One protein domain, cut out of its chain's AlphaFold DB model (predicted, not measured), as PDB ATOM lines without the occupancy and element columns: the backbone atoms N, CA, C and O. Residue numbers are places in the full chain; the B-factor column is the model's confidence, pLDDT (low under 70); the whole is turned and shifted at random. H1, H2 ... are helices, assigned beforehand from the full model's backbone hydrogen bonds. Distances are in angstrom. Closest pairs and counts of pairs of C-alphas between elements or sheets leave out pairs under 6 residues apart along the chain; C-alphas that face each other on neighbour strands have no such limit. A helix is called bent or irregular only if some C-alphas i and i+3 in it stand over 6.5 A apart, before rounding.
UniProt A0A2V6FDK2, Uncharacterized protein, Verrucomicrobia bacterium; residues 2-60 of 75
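AT A GLANCE: This is residues 2 to 60 of the 75 residues of an uncharacterized protein of Verrucomicrobia bacterium (UniProt A0A2V6FDK2). Two separate helices, H1 and H2, make the sides of an open U; the long link folds back along H1, then crosses to the start of H2. Residues 51 to 60 wind at H2's last end. The 59 printed residues hold two named helices, H1 then H2, and no named strand: all helix. The whole is flat, 41 by 31 by 15 A, and only just extended, close to loose, with a radius of gyration of the C-alphas of 15.7 A.

IN THESE COORDINATES: Find C-alpha 2 at (-13.554, 39.132, -23.261); from there H1, residues 2 to 14, runs 18.7 A. H2, residues 34 to 50, runs 24.0 A to C-alpha 50 at (-10.314, 40.268, 4.427).

HOW THE PARTS SIT: H1 and H2 are apart. Look near residue 44 for H2's kink of 27 degrees; H2 is irregular, with C-alphas 45 and 48 7.1 A apart. Every O i to N i+4 pair is within hydrogen-bond range in H1, 9 of 13 in H2.

THE WHOLE: The printed part has no cut. Residues 15 to 33 form the long link. Residues 32 to 39, of which 34 to 39 belong to H2, stand free; pLDDT is under 70 at residues 34 to 36.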
ATOM      1  N   LYS A   2     -14.608  39.471 -22.277       87.75
ATOM      2  CA  LYS A   2     -13.554  39.132 -23.261       87.75
ATOM      3  C   LYS A   2     -12.788  40.354 -23.798       87.75
ATOM      4  O   LYS A   2     -11.564  40.347 -23.783       87.75
ATOM      5  N   SER A   3     -13.503  41.405 -24.217       92.69
ATOM      6  CA  SER A   3     -12.893  42.636 -24.754       92.69
ATOM      7  C   SER A   3     -11.971  43.328 -23.739       92.69
ATOM      8  O   SER A   3     -10.819  43.617 -24.051       92.69
ATOM      9  N   LEU A   4     -12.430  43.486 -22.492       91.94
ATOM     10  CA  LEU A   4     -11.653  44.128 -21.428       91.94
ATOM     11  C   LEU A   4     -10.355  43.368 -21.122       91.94
ATOM     12  O   LEU A   4      -9.276  43.951 -21.176       91.94
ATOM     13  N   LYS A   5     -10.448  42.051 -20.873       94.25
ATOM     14  CA  LYS A   5      -9.270  41.202 -20.623       94.25
ATOM     15  C   LYS A   5      -8.269  41.278 -21.782       94.25
ATOM     16  O   LYS A   5      -7.068  41.353 -21.544       94.25
ATOM     17  N   ASN A   6      -8.759  41.306 -23.024       94.81
ATOM     18  CA  ASN A   6      -7.912  41.416 -24.212       94.81
ATOM     19  C   ASN A   6      -7.191  42.766 -24.307       94.81
ATOM     20  O   ASN A   6      -6.006  42.778 -24.637       94.81
ATOM     21  N   SER A   7      -7.880  43.875 -24.022       96.44
ATOM     22  CA  SER A   7      -7.291  45.220 -24.053       96.44
ATOM     23  C   SER A   7      -6.143  45.340 -23.047       96.44
ATOM     24  O   SER A   7      -5.019  45.635 -23.445       96.44
ATOM     25  N   PHE A   8      -6.379  44.967 -21.788       96.12
ATOM     26  CA  PHE A   8      -5.326  44.944 -20.770       96.12
ATOM     27  C   PHE A   8      -4.200  43.965 -21.108       96.12
ATOM     28  O   PHE A   8      -3.031  44.304 -20.958       96.12
ATOM     29  N   SER A   9      -4.508  42.767 -21.618       96.69
ATOM     30  CA  SER A   9      -3.468  41.823 -22.043       96.69
ATOM     31  C   SER A   9      -2.597  42.353 -23.181       96.69
ATOM     32  O   SER A   9      -1.468  41.890 -23.323       96.69
ATOM     33  N   LYS A  10      -3.089  43.270 -24.022       96.88
ATOM     34  CA  LYS A  10      -2.250  43.931 -25.029       96.88
ATOM     35  C   LYS A  10      -1.237  44.848 -24.340       96.88
ATOM     36  O   LYS A  10      -0.042  44.658 -24.536       96.88
ATOM     37  N   THR A  11      -1.702  45.731 -23.458       97.75
ATOM     38  CA  THR A  11      -0.839  46.638 -22.687       97.75
ATOM     39  C   THR A  11       0.170  45.878 -21.821       97.75
ATOM     40  O   THR A  11       1.352  46.197 -21.828       97.75
ATOM     41  N   LEU A  12      -0.247  44.807 -21.138       97.81
ATOM     42  CA  LEU A  12       0.653  43.978 -20.328       97.81
ATOM     43  C   LEU A  12       1.751  43.307 -21.168       97.81
ATOM     44  O   LEU A  12       2.881  43.196 -20.701       97.81
ATOM     45  N   ARG A  13       1.456  42.898 -22.413       97.19
ATOM     46  CA  ARG A  13       2.489  42.399 -23.343       97.19
ATOM     47  C   ARG A  13       3.467  43.495 -23.744       97.19
ATOM     48  O   ARG A  13       4.662  43.234 -23.765       97.19
ATOM     49  N   GLU A  14       2.969  44.694 -24.039       97.62
ATOM     50  CA  GLU A  14       3.809  45.859 -24.359       97.62
ATOM     51  C   GLU A  14       4.720  46.233 -23.177       97.62
ATOM     52  O   GLU A  14       5.864  46.631 -23.377       97.62
ATOM     53  N   MET A  15       4.257  46.007 -21.944       97.94
ATOM     54  CA  MET A  15       5.036  46.158 -20.709       97.94
ATOM     55  C   MET A  15       5.928  44.947 -20.371       97.94
ATOM     56  O   MET A  15       6.504  44.904 -19.287       97.94
ATOM     57  N   ASN A  16       6.052  43.957 -21.264       97.62
ATOM     58  CA  ASN A  16       6.818  42.718 -21.060       97.62
ATOM     59  C   ASN A  16       6.382  41.869 -19.846       97.62
ATOM     60  O   ASN A  16       7.173  41.094 -19.306       97.62
ATOM     61  N   VAL A  17       5.116  41.952 -19.426       97.88
ATOM     62  CA  VAL A  17       4.560  41.070 -18.387       97.88
ATOM     63  C   VAL A  17       4.216  39.707 -19.010       97.88
ATOM     64  O   VAL A  17       3.407  39.650 -19.948       97.88
ATOM     65  N   PRO A  18       4.782  38.589 -18.515       96.62
ATOM     66  CA  PRO A  18       4.580  37.272 -19.110       96.62
ATOM     67  C   PRO A  18       3.155  36.742 -18.903       96.62
ATOM     68  O   PRO A  18       2.467  37.060 -17.935       96.62
ATOM     69  N   ALA A  19       2.710  35.910 -19.842       94.56
ATOM     70  CA  ALA A  19       1.441  35.191 -19.765       94.56
ATOM     71  C   ALA A  19       1.556  33.930 -18.871       94.56
ATOM     72  O   ALA A  19       2.661  33.405 -18.725       94.56
ATOM     73  N   PRO A  20       0.435  33.384 -18.344       94.62
ATOM     74  CA  PRO A  20      -0.947  33.845 -18.516       94.62
ATOM     75  C   PRO A  20      -1.317  35.020 -17.594       94.62
ATOM     76  O   PRO A  20      -1.127  34.952 -16.388       94.62
ATOM     77  N   HIS A  21      -1.924  36.077 -18.153       96.12
ATOM     78  CA  HIS A  21      -2.368  37.251 -17.372       96.12
ATOM     79  C   HIS A  21      -3.667  37.029 -16.598       96.12
ATOM     80  O   HIS A  21      -3.941  37.731 -15.632       96.12
ATOM     81  N   TRP A  22      -4.502  36.093 -17.047       95.75
ATOM     82  CA  TRP A  22      -5.843  35.889 -16.510       95.75
ATOM     83  C   TRP A  22      -6.092  34.415 -16.225       95.75
ATOM     84  O   TRP A  22      -5.785  33.556 -17.053       95.75
ATOM     85  N   GLN A  23      -6.772  34.134 -15.115       94.75
ATOM     86  CA  GLN A  23      -7.427  32.846 -14.907       94.75
ATOM     87  C   GLN A  23      -8.495  32.606 -15.991       94.75
ATOM     88  O   GLN A  23      -9.179  33.539 -16.440       94.75
ATOM     89  N   LYS A  24      -8.648  31.340 -16.403       92.88
ATOM     90  CA  LYS A  24      -9.698  30.900 -17.331       92.88
ATOM     91  C   LYS A  24     -11.084  31.137 -16.715       92.88
ATOM     92  O   LYS A  24     -11.324  30.764 -15.574       92.88
ATOM     93  N   GLY A  25     -11.998  31.708 -17.501       92.19
ATOM     94  CA  GLY A  25     -13.347  32.058 -17.048       92.19
ATOM     95  C   GLY A  25     -13.402  33.385 -16.288       92.19
ATOM     96  O   GLY A  25     -12.483  34.205 -16.358       92.19
ATOM     97  N   PHE A  26     -14.527  33.635 -15.634       92.38
ATOM     98  CA  PHE A  26     -14.755  34.711 -14.670       92.38
ATOM     99  C   PHE A  26     -15.980  34.324 -13.835       92.38
ATOM    100  O   PHE A  26     -16.726  33.435 -14.235       92.38
ATOM    101  N   PHE A  27     -16.148  34.952 -12.675       90.44
ATOM    102  CA  PHE A  27     -17.354  34.801 -11.871       90.44
ATOM    103  C   PHE A  27     -18.364  35.874 -12.276       90.44
ATOM    104  O   PHE A  27     -18.009  37.053 -12.346       90.44
ATOM    105  N   ASP A  28     -19.598  35.464 -12.537       89.19
ATOM    106  CA  ASP A  28     -20.743  36.341 -12.736       89.19
ATOM    107  C   ASP A  28     -21.912  35.880 -11.863       89.19
ATOM    108  O   ASP A  28     -22.233  34.695 -11.791       89.19
ATOM    109  N   HIS A  29     -22.530  36.834 -11.168       84.19
ATOM    110  CA  HIS A  29     -23.724  36.605 -10.369       84.19
ATOM    111  C   HIS A  29     -24.746  37.695 -10.680       84.19
ATOM    112  O   HIS A  29     -24.438  38.884 -10.601       84.19
ATOM    113  N   VAL A  30     -25.955  37.290 -11.072       83.31
ATOM    114  CA  VAL A  30     -27.044  38.224 -11.373       83.31
ATOM    115  C   VAL A  30     -27.723  38.630 -10.072       83.31
ATOM    116  O   VAL A  30     -28.335  37.807  -9.397       83.31
ATOM    117  N   MET A  31     -27.650  39.919  -9.772       79.88
ATOM    118  CA  MET A  31     -28.285  40.561  -8.625       79.88
ATOM    119  C   MET A  31     -29.778  40.745  -8.911       79.88
ATOM    120  O   MET A  31     -30.132  41.363  -9.913       79.88
ATOM    121  N   ARG A  32     -30.658  40.169  -8.082       76.69
ATOM    122  CA  ARG A  32     -32.115  40.142  -8.341       76.69
ATOM    123  C   ARG A  32     -32.949  41.058  -7.444       76.69
ATOM    124  O   ARG A  32     -34.129  41.232  -7.722       76.69
ATOM    125  N   SER A  33     -32.363  41.628  -6.397       72.88
ATOM    126  CA  SER A  33     -33.033  42.557  -5.482       72.88
ATOM    127  C   SER A  33     -32.100  43.700  -5.090       72.88
ATOM    128  O   SER A  33     -30.877  43.541  -5.091       72.88
ATOM    129  N   GLU A  34     -32.679  44.849  -4.744       66.44
ATOM    130  CA  GLU A  34     -31.933  46.013  -4.249       66.44
ATOM    131  C   GLU A  34     -31.250  45.735  -2.903       66.44
ATOM    132  O   GLU A  34     -30.128  46.174  -2.682       66.44
ATOM    133  N   GLU A  35     -31.869  44.939  -2.029       62.72
ATOM    134  CA  GLU A  35     -31.267  44.519  -0.755       62.72
ATOM    135  C   GLU A  35     -29.947  43.763  -0.974       62.72
ATOM    136  O   GLU A  35     -28.943  44.040  -0.320       62.72
ATOM    137  N   SER A  36     -29.904  42.901  -1.995       67.25
ATOM    138  CA  SER A  36     -28.689  42.181  -2.370       67.25
ATOM    139  C   SER A  36     -27.570  43.137  -2.795       67.25
ATOM    140  O   SER A  36     -26.395  42.847  -2.562       67.25
ATOM    141  N   TYR A  37     -27.907  44.282  -3.399       74.31
ATOM    142  CA  TYR A  37     -26.933  45.236  -3.927       74.31
ATOM    143  C   TYR A  37     -26.028  45.819  -2.841       74.31
ATOM    144  O   TYR A  37     -24.804  45.743  -2.970       74.31
ATOM    145  N   SER A  38     -26.612  46.326  -1.755       80.00
ATOM    146  CA  SER A  38     -25.850  46.920  -0.648       80.00
ATOM    147  C   SER A  38     -24.914  45.906   0.012       80.00
ATOM    148  O   SER A  38     -23.757  46.219   0.294       80.00
ATOM    149  N   GLU A  39     -25.375  44.667   0.192       82.81
ATOM    150  CA  GLU A  39     -24.565  43.587   0.765       82.81
ATOM    151  C   GLU A  39     -23.380  43.205  -0.133       82.81
ATOM    152  O   GLU A  39     -22.257  43.038   0.345       82.81
ATOM    153  N   ASN A  40     -23.596  43.098  -1.448       84.19
ATOM    154  CA  ASN A  40     -22.516  42.772  -2.382       84.19
ATOM    155  C   ASN A  40     -21.522  43.925  -2.531       84.19
ATOM    156  O   ASN A  40     -20.322  43.678  -2.671       84.19
ATOM    157  N   TRP A  41     -21.996  45.170  -2.477       85.06
ATOM    158  CA  TRP A  41     -21.116  46.331  -2.446       85.06
ATOM    159  C   TRP A  41     -20.212  46.296  -1.213       85.06
ATOM    160  O   TRP A  41     -18.990  46.378  -1.350       85.06
ATOM    161  N   LEU A  42     -20.795  46.080  -0.029       88.00
ATOM    162  CA  LEU A  42     -20.034  45.965   1.213       88.00
ATOM    163  C   LEU A  42     -19.033  44.803   1.149       88.00
ATOM    164  O   LEU A  42     -17.872  44.976   1.512       88.00
ATOM    165  N   TYR A  43     -19.432  43.656   0.595       89.62
ATOM    166  CA  TYR A  43     -18.529  42.525   0.382       89.62
ATOM    167  C   TYR A  43     -17.311  42.897  -0.479       89.62
ATOM    168  O   TYR A  43     -16.176  42.546  -0.144       89.62
ATOM    169  N   VAL A  44     -17.525  43.606  -1.594       90.06
ATOM    170  CA  VAL A  44     -16.433  44.058  -2.469       90.06
ATOM    171  C   VAL A  44     -15.537  45.061  -1.745       90.06
ATOM    172  O   VAL A  44     -14.314  44.920  -1.822       90.06
ATOM    173  N   ALA A  45     -16.125  46.011  -1.016       90.25
ATOM    174  CA  ALA A  45     -15.391  47.005  -0.240       90.25
ATOM    175  C   ALA A  45     -14.525  46.354   0.851       90.25
ATOM    176  O   ALA A  45     -13.375  46.745   1.019       90.25
ATOM    177  N   GLU A  46     -15.026  45.325   1.540       94.38
ATOM    178  CA  GLU A  46     -14.327  44.613   2.624       94.38
ATOM    179  C   GLU A  46     -13.230  43.651   2.159       94.38
ATOM    180  O   GLU A  46     -12.366  43.262   2.954       94.38
ATOM    181  N   ASN A  47     -13.213  43.254   0.885       94.94
ATOM    182  CA  ASN A  47     -12.252  42.269   0.379       94.94
ATOM    183  C   ASN A  47     -10.769  42.613   0.629       94.94
ATOM    184  O   ASN A  47     -10.032  41.700   1.017       94.94
ATOM    185  N   PRO A  48     -10.295  43.863   0.463       96.44
ATOM    186  CA  PRO A  48      -8.926  44.245   0.796       96.44
ATOM    187  C   PRO A  48      -8.571  43.966   2.259       96.44
ATOM    188  O   PRO A  48      -7.507  43.410   2.526       96.44
ATOM    189  N   VAL A  49      -9.479  44.256   3.195       96.38
ATOM    190  CA  VAL A  49      -9.279  43.985   4.630       96.38
ATOM    191  C   VAL A  49      -9.260  42.479   4.889       96.38
ATOM    192  O   VAL A  49      -8.335  41.957   5.512       96.38
ATOM    193  N   ARG A  50     -10.220  41.740   4.317       96.06
ATOM    194  CA  ARG A  50     -10.314  40.268   4.427       96.06
ATOM    195  C   ARG A  50      -9.108  39.533   3.837       96.06
ATOM    196  O   ARG A  50      -8.854  38.388   4.202       96.06
ATOM    197  N   LYS A  51      -8.402  40.154   2.891       96.69
ATOM    198  CA  LYS A  51      -7.183  39.626   2.261       96.69
ATOM    199  C   LYS A  51      -5.900  40.235   2.824       96.69
ATOM    200  O   LYS A  51      -4.834  39.947   2.288       96.69
ATOM    201  N   HIS A  52      -5.996  41.022   3.897       96.38
ATOM    202  CA  HIS A  52      -4.863  41.674   4.557       96.38
ATOM    203  C   HIS A  52      -4.054  42.597   3.630       96.38
ATOM    204  O   HIS A  52      -2.852  42.774   3.806       96.38
ATOM    205  N   LEU A  53      -4.717  43.181   2.632       95.75
ATOM    206  CA  LEU A  53      -4.138  44.159   1.712       95.75
ATOM    207  C   LEU A  53      -4.267  45.598   2.238       95.75
ATOM    208  O   LEU A  53      -3.543  46.479   1.784       95.75
ATOM    209  N   ALA A  54      -5.180  45.828   3.186       96.38
ATOM    210  CA  ALA A  54      -5.418  47.105   3.852       96.38
ATOM    211  C   ALA A  54      -5.853  46.867   5.310       96.38
ATOM    212  O   ALA A  54      -6.464  45.837   5.605       96.38
ATOM    213  N   ALA A  55      -5.542  47.797   6.218       95.88
ATOM    214  CA  ALA A  55      -5.985  47.713   7.614       95.88
ATOM    215  C   ALA A  55      -7.448  48.149   7.767       95.88
ATOM    216  O   ALA A  55      -8.195  47.566   8.554       95.88
ATOM    217  N   ARG A  56      -7.858  49.153   6.987       94.19
ATOM    218  CA  ARG A  56      -9.226  49.661   6.919       94.19
ATOM    219  C   ARG A  56      -9.712  49.718   5.474       94.19
ATOM    220  O   ARG A  56      -8.913  49.725   4.541       94.19
ATOM    221  N   LEU A  57     -11.030  49.803   5.303       90.69
ATOM    222  CA  LEU A  57     -11.676  49.975   3.997       90.69
ATOM    223  C   LEU A  57     -11.134  51.204   3.263       90.69
ATOM    224  O   LEU A  57     -10.821  51.138   2.078       90.69
ATOM    225  N   GLU A  58     -10.986  52.317   3.982       91.81
ATOM    226  CA  GLU A  58     -10.603  53.612   3.412       91.81
ATOM    227  C   GLU A  58      -9.136  53.655   2.965       91.81
ATOM    228  O   GLU A  58      -8.768  54.478   2.131       91.81
ATOM    229  N   ASP A  59      -8.305  52.741   3.474       94.94
ATOM    230  CA  ASP A  59      -6.879  52.677   3.147       94.94
ATOM    231  C   ASP A  59      -6.626  52.038   1.772       94.94
ATOM    232  O   ASP A  59      -5.497  52.063   1.281       94.94
ATOM    233  N   TRP A  60      -7.640  51.431   1.142       95.62
ATOM    234  CA  TRP A  60      -7.484  50.786  -0.159       95.62
ATOM    235  C   TRP A  60      -7.564  51.813  -1.303       95.62
ATOM    236  O   TRP A  60      -8.649  52.326  -1.581       95.62
TER     237      TRP A  60